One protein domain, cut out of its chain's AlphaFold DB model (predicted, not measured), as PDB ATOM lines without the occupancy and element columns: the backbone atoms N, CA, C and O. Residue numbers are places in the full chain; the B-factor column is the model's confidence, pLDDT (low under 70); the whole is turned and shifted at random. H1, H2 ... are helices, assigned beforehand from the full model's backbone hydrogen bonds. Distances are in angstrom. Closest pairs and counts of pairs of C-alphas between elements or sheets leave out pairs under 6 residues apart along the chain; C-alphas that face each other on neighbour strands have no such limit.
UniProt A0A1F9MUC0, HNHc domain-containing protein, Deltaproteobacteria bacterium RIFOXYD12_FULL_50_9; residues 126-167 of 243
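Overview. This is residues 126 to 167 of the 243 residues of the protein "HNHc domain-containing protein" of Deltaproteobacteria bacterium RIFOXYD12_FULL_50_9 (UniProt A0A1F9MUC0). The model is a flat, open U with an empty middle: the long helix H1 makes one side, the shorter helix H2 makes the closed end after a corner, and the tail of residues 157 to 167, with no named element, runs back as the other side toward the beginning of H1. The printed part has 42 residues with two named helices, H1 then H2 along the chain, and no named strand; the class is all helix. The whole is loose, with a radius of gyration of the C-alphas of 12.8 A, and the C-alphas span 37 by 23 by 8 A.

Arrangement. H1, residues 126 to 144, is joined by a tight link of 2 residues to H2, residues 147 to 156. The two helices are close but not clearly touching, with 1 pair of C-alphas within 8 A. Their closest C-alphas are those of Ser 142 and Arg 150, 7.0 A apart. Their lines stand at a steep tilt of 57 degrees, and they run opposite ways. In H1 and H2 every O i to N i+4 pair is within hydrogen-bond range. Residues 129 to 141 of H1 stand free, and so do residues 154 to 165, of which 154 to 156 belong to H2.

Along the chain. H1 begins at C-alpha 126 (1.969, -8.260, -5.532) and ends at C-alpha 144 (-15.760, -23.521, -19.391), 27.2 A from first to last C-alpha. H2 runs from C-alpha 147 to C-alpha 156 (-25.118, -24.425, -2.799), a length of 14.5 A. The last printed C-alpha, of Leu 167, is at (-3.922, -2.396, 2.043).

Size, cuts and confidence. The two C-alphas farthest apart are those of Ala 148 and Leu 167, at 37.0 A, while the first and last printed C-alphas, of Glu 126 and Leu 167, are 11.2 A apart. The printed part has no cut. The mean pLDDT of the printed part is 86.0, and residues 163 to 167 are under 70.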
ATOM      1  N   GLU A 126       1.819  -6.967  -4.843       73.62
ATOM      2  CA  GLU A 126       1.969  -8.260  -5.532       73.62
ATOM      3  C   GLU A 126       1.043  -9.339  -4.951       73.62
ATOM      4  O   GLU A 126       0.375 -10.046  -5.703       73.62
ATOM      5  N   GLU A 127       0.875  -9.395  -3.629       71.44
ATOM      6  CA  GLU A 127      -0.061 -10.331  -2.988       71.44
ATOM      7  C   GLU A 127      -1.524 -10.008  -3.364       71.44
ATOM      8  O   GLU A 127      -2.337 -10.903  -3.614       71.44
ATOM      9  N   ILE A 128      -1.864  -8.717  -3.487       74.81
ATOM     10  CA  ILE A 128      -3.164  -8.264  -4.004       74.81
ATOM     11  C   ILE A 128      -3.353  -8.707  -5.461       74.81
ATOM     12  O   ILE A 128      -4.427  -9.198  -5.824       74.81
ATOM     13  N   ARG A 129      -2.333  -8.547  -6.311       79.81
ATOM     14  CA  ARG A 129      -2.396  -8.965  -7.720       79.81
ATOM     15  C   ARG A 129      -2.563 -10.467  -7.856       79.81
ATOM     16  O   ARG A 129      -3.430 -10.896  -8.611       79.81
ATOM     17  N   GLU A 130      -1.800 -11.256  -7.109       81.69
ATOM     18  CA  GLU A 130      -1.934 -12.713  -7.080       81.69
ATOM     19  C   GLU A 130      -3.328 -13.136  -6.610       81.69
ATOM     20  O   GLU A 130      -3.948 -14.016  -7.214       81.69
ATOM     21  N   HIS A 131      -3.872 -12.467  -5.588       82.81
ATOM     22  CA  HIS A 131      -5.237 -12.703  -5.128       82.81
ATOM     23  C   HIS A 131      -6.264 -12.488  -6.251       82.81
ATOM     24  O   HIS A 131      -7.141 -13.335  -6.468       82.81
ATOM     25  N   PHE A 132      -6.146 -11.386  -6.999       85.12
ATOM     26  CA  PHE A 132      -7.021 -11.104  -8.137       85.12
ATOM     27  C   PHE A 132      -6.807 -12.073  -9.306       85.12
ATOM     28  O   PHE A 132      -7.786 -12.568  -9.864       85.12
ATOM     29  N   ALA A 133      -5.561 -12.406  -9.649       87.62
ATOM     30  CA  ALA A 133      -5.237 -13.348 -10.720       87.62
ATOM     31  C   ALA A 133      -5.781 -14.755 -10.421       87.62
ATOM     32  O   ALA A 133      -6.413 -15.387 -11.270       87.62
ATOM     33  N   ALA A 134      -5.628 -15.224  -9.181       88.75
ATOM     34  CA  ALA A 134      -6.173 -16.502  -8.738       88.75
ATOM     35  C   ALA A 134      -7.709 -16.529  -8.786       88.75
ATOM     36  O   ALA A 134      -8.309 -17.573  -9.062       88.75
ATOM     37  N   PHE A 135      -8.367 -15.401  -8.507       91.12
ATOM     38  CA  PHE A 135      -9.810 -15.279  -8.690       91.12
ATOM     39  C   PHE A 135     -10.195 -15.341 -10.172       91.12
ATOM     40  O   PHE A 135     -11.094 -16.102 -10.532       91.12
ATOM     41  N   GLN A 136      -9.482 -14.619 -11.035       93.62
ATOM     42  CA  GLN A 136      -9.735 -14.588 -12.473       93.62
ATOM     43  C   GLN A 136      -9.602 -15.978 -13.122       93.62
ATOM     44  O   GLN A 136     -10.514 -16.417 -13.822       93.62
ATOM     45  N   ALA A 137      -8.562 -16.744 -12.778       94.38
ATOM     46  CA  ALA A 137      -8.398 -18.122 -13.252       94.38
ATOM     47  C   ALA A 137      -9.579 -19.038 -12.853       94.38
ATOM     48  O   ALA A 137     -10.013 -19.911 -13.610       94.38
ATOM     49  N   LYS A 138     -10.161 -18.827 -11.662       94.62
ATOM     50  CA  LYS A 138     -11.369 -19.554 -11.226       94.62
ATOM     51  C   LYS A 138     -12.606 -19.138 -12.018       94.62
ATOM     52  O   LYS A 138     -13.458 -19.986 -12.291       94.62
ATOM     53  N   VAL A 139     -12.721 -17.859 -12.377       96.56
ATOM     54  CA  VAL A 139     -13.793 -17.371 -13.252       96.56
ATOM     55  C   VAL A 139     -13.694 -18.046 -14.617       96.56
ATOM     56  O   VAL A 139     -14.683 -18.616 -15.069       96.56
ATOM     57  N   GLU A 140     -12.509 -18.075 -15.223       96.94
ATOM     58  CA  GLU A 140     -12.257 -18.735 -16.511       96.94
ATOM     59  C   GLU A 140     -12.611 -20.220 -16.474       96.94
ATOM     60  O   GLU A 140     -13.396 -20.689 -17.298       96.94
ATOM     61  N   SER A 141     -12.139 -20.945 -15.458       95.94
ATOM     62  CA  SER A 141     -12.527 -22.342 -15.238       95.94
ATOM     63  C   SER A 141     -14.050 -22.505 -15.134       95.94
ATOM     64  O   SER A 141     -14.638 -23.398 -15.744       95.94
ATOM     65  N   SER A 142     -14.726 -21.598 -14.426       97.06
ATOM     66  CA  SER A 142     -16.183 -21.626 -14.293       97.06
ATOM     67  C   SER A 142     -16.920 -21.272 -15.592       97.06
ATOM     68  O   SER A 142     -18.063 -21.706 -15.778       97.06
ATOM     69  N   LEU A 143     -16.318 -20.490 -16.490       97.50
ATOM     70  CA  LEU A 143     -16.882 -20.176 -17.805       97.50
ATOM     71  C   LEU A 143     -16.850 -21.386 -18.748       97.50
ATOM     72  O   LEU A 143     -17.801 -21.549 -19.509       97.50
ATOM     73  N   GLN A 144     -15.847 -22.265 -18.624       96.94
ATOM     74  CA  GLN A 144     -15.760 -23.521 -19.391       96.94
ATOM     75  C   GLN A 144     -16.864 -24.531 -19.042       96.94
ATOM     76  O   GLN A 144     -17.164 -25.445 -19.808       96.94
ATOM     77  N   ASP A 145     -17.503 -24.375 -17.883       96.94
ATOM     78  CA  ASP A 145     -18.630 -25.212 -17.494       96.94
ATOM     79  C   ASP A 145     -19.944 -24.813 -18.177       96.94
ATOM     80  O   ASP A 145     -20.177 -23.673 -18.583       96.94
ATOM     81  N   SER A 146     -20.896 -25.747 -18.207       97.12
ATOM     82  CA  SER A 146     -22.258 -25.428 -18.625       97.12
ATOM     83  C   SER A 146     -22.962 -24.524 -17.606       97.12
ATOM     84  O   SER A 146     -22.725 -24.581 -16.393       97.12
ATOM     85  N   GLY A 147     -23.921 -23.727 -18.083       97.69
ATOM     86  CA  GLY A 147     -24.765 -22.915 -17.203       97.69
ATOM     87  C   GLY A 147     -25.508 -23.746 -16.149       97.69
ATOM     88  O   GLY A 147     -25.726 -23.264 -15.042       97.69
ATOM     89  N   ALA A 148     -25.847 -25.007 -16.450       97.25
ATOM     90  CA  ALA A 148     -26.472 -25.919 -15.491       97.25
ATOM     91  C   ALA A 148     -25.534 -26.248 -14.320       97.25
ATOM     92  O   ALA A 148     -25.937 -26.110 -13.167       97.25
ATOM     93  N   LYS A 149     -24.268 -26.585 -14.602       97.25
ATOM     94  CA  LYS A 149     -23.256 -26.836 -13.564       97.25
ATOM     95  C   LYS A 149     -23.015 -25.602 -12.693       97.25
ATOM     96  O   LYS A 149     -22.976 -25.716 -11.469       97.25
ATOM     97  N   ARG A 150     -22.924 -24.411 -13.301       97.75
ATOM     98  CA  ARG A 150     -22.814 -23.150 -12.547       97.75
ATOM     99  C   ARG A 150     -24.015 -22.924 -11.628       97.75
ATOM    100  O   ARG A 150     -23.820 -22.606 -10.463       97.75
ATOM    101  N   ARG A 151     -25.245 -23.123 -12.119       97.44
ATOM    102  CA  ARG A 151     -26.471 -22.959 -11.314       97.44
ATOM    103  C   ARG A 151     -26.505 -23.888 -10.104       97.44
ATOM    104  O   ARG A 151     -26.863 -23.428  -9.026       97.44
ATOM    105  N   VAL A 152     -26.076 -25.141 -10.258       96.75
ATOM    106  CA  VAL A 152     -25.954 -26.080  -9.130       96.75
ATOM    107  C   VAL A 152     -24.973 -25.547  -8.079       96.75
ATOM    108  O   VAL A 152     -25.312 -25.506  -6.900       96.75
ATOM    109  N   ARG A 153     -23.792 -25.049  -8.486       94.81
ATOM    110  CA  ARG A 153     -22.835 -24.428  -7.547       94.81
ATOM    111  C   ARG A 153     -23.404 -23.190  -6.854       94.81
ATOM    112  O   ARG A 153     -23.180 -23.016  -5.664       94.81
ATOM    113  N   LEU A 154     -24.143 -22.350  -7.580       93.25
ATOM    114  CA  LEU A 154     -24.755 -21.136  -7.032       93.25
ATOM    115  C   LEU A 154     -25.849 -21.446  -6.002       93.25
ATOM    116  O   LEU A 154     -25.922 -20.759  -4.992       93.25
ATOM    117  N   GLN A 155     -26.658 -22.489  -6.222       92.81
ATOM    118  CA  GLN A 155     -27.674 -22.929  -5.255       92.81
ATOM    119  C   GLN A 155     -27.059 -23.401  -3.930       92.81
ATOM    120  O   GLN A 155     -27.677 -23.245  -2.882       92.81
ATOM    121  N   ALA A 156     -25.845 -23.956  -3.976       86.44
ATOM    122  CA  ALA A 156     -25.118 -24.425  -2.799       86.44
ATOM    123  C   ALA A 156     -24.218 -23.353  -2.148       86.44
ATOM    124  O   ALA A 156     -23.681 -23.582  -1.065       86.44
ATOM    125  N   ALA A 157     -24.006 -22.203  -2.796       83.06
ATOM    126  CA  ALA A 157     -23.058 -21.192  -2.342       83.06
ATOM    127  C   ALA A 157     -23.663 -20.230  -1.305       83.06
ATOM    128  O   ALA A 157     -24.846 -19.890  -1.347       83.06
ATOM    129  N   ALA A 158     -22.820 -19.718  -0.403       83.06
ATOM    130  CA  ALA A 158     -23.206 -18.619   0.475       83.06
ATOM    131  C   ALA A 158     -23.511 -17.362  -0.358       83.06
ATOM    132  O   ALA A 158     -22.691 -16.920  -1.161       83.06
ATOM    133  N   THR A 159     -24.673 -16.754  -0.128       80.12
ATOM    134  CA  THR A 159     -25.105 -15.540  -0.845       80.12
ATOM    135  C   THR A 159     -24.403 -14.275  -0.357       80.12
ATOM    136  O   THR A 159     -24.431 -13.250  -1.034       80.12
ATOM    137  N   ARG A 160     -23.764 -14.334   0.817       75.75
ATOM    138  CA  ARG A 160     -22.977 -13.240   1.391       75.75
ATOM    139  C   ARG A 160     -21.488 -13.585   1.303       75.75
ATOM    140  O   ARG A 160     -21.066 -14.518   1.987       75.75
ATOM    141  N   PRO A 161     -20.693 -12.863   0.496       75.75
ATOM    142  CA  PRO A 161     -19.261 -13.107   0.416       75.75
ATOM    143  C   PRO A 161     -18.557 -12.669   1.706       75.75
ATOM    144  O   PRO A 161     -18.986 -11.733   2.386       75.75
ATOM    145  N   ALA A 162     -17.451 -13.338   2.027       75.25
ATOM    146  CA  ALA A 162     -16.542 -12.875   3.068       75.25
ATOM    147  C   ALA A 162     -15.862 -11.567   2.632       75.25
ATOM    148  O   ALA A 162     -15.574 -11.374   1.449       75.25
ATOM    149  N   ARG A 163     -15.591 -10.676   3.592       59.09
ATOM    150  CA  ARG A 163     -14.793  -9.468   3.359       59.09
ATOM    151  C   ARG A 163     -13.309  -9.795   3.506       59.09
ATOM    152  O   ARG A 163     -12.931 -10.554   4.395       59.09
ATOM    153  N   VAL A 164     -12.491  -9.194   2.651       63.97
ATOM    154  CA  VAL A 164     -11.025  -9.255   2.699       63.97
ATOM    155  C   VAL A 164     -10.524  -7.822   2.836       63.97
ATOM    156  O   VAL A 164     -11.031  -6.943   2.136       63.97
ATOM    157  N   LEU A 165      -9.589  -7.571   3.757       55.12
ATOM    158  CA  LEU A 165      -8.964  -6.259   3.895       55.12
ATOM    159  C   LEU A 165      -7.726  -6.224   2.995       55.12
ATOM    160  O   LEU A 165      -6.810  -7.025   3.155       55.12
ATOM    161  N   ALA A 166      -7.708  -5.294   2.050       67.56
ATOM    162  CA  ALA A 166      -6.556  -5.048   1.193       67.56
ATOM    163  C   ALA A 166      -5.964  -3.681   1.550       67.56
ATOM    164  O   ALA A 166      -6.688  -2.682   1.547       67.56
ATOM    165  N   LEU A 167      -4.669  -3.640   1.868       65.56
ATOM    166  CA  LEU A 167      -3.922  -2.396   2.043       65.56
ATOM    167  C   LEU A 167      -3.150  -2.110   0.760       65.56
ATOM    168  O   LEU A 167      -2.413  -2.955   0.273       65.56
TER     169      LEU A 167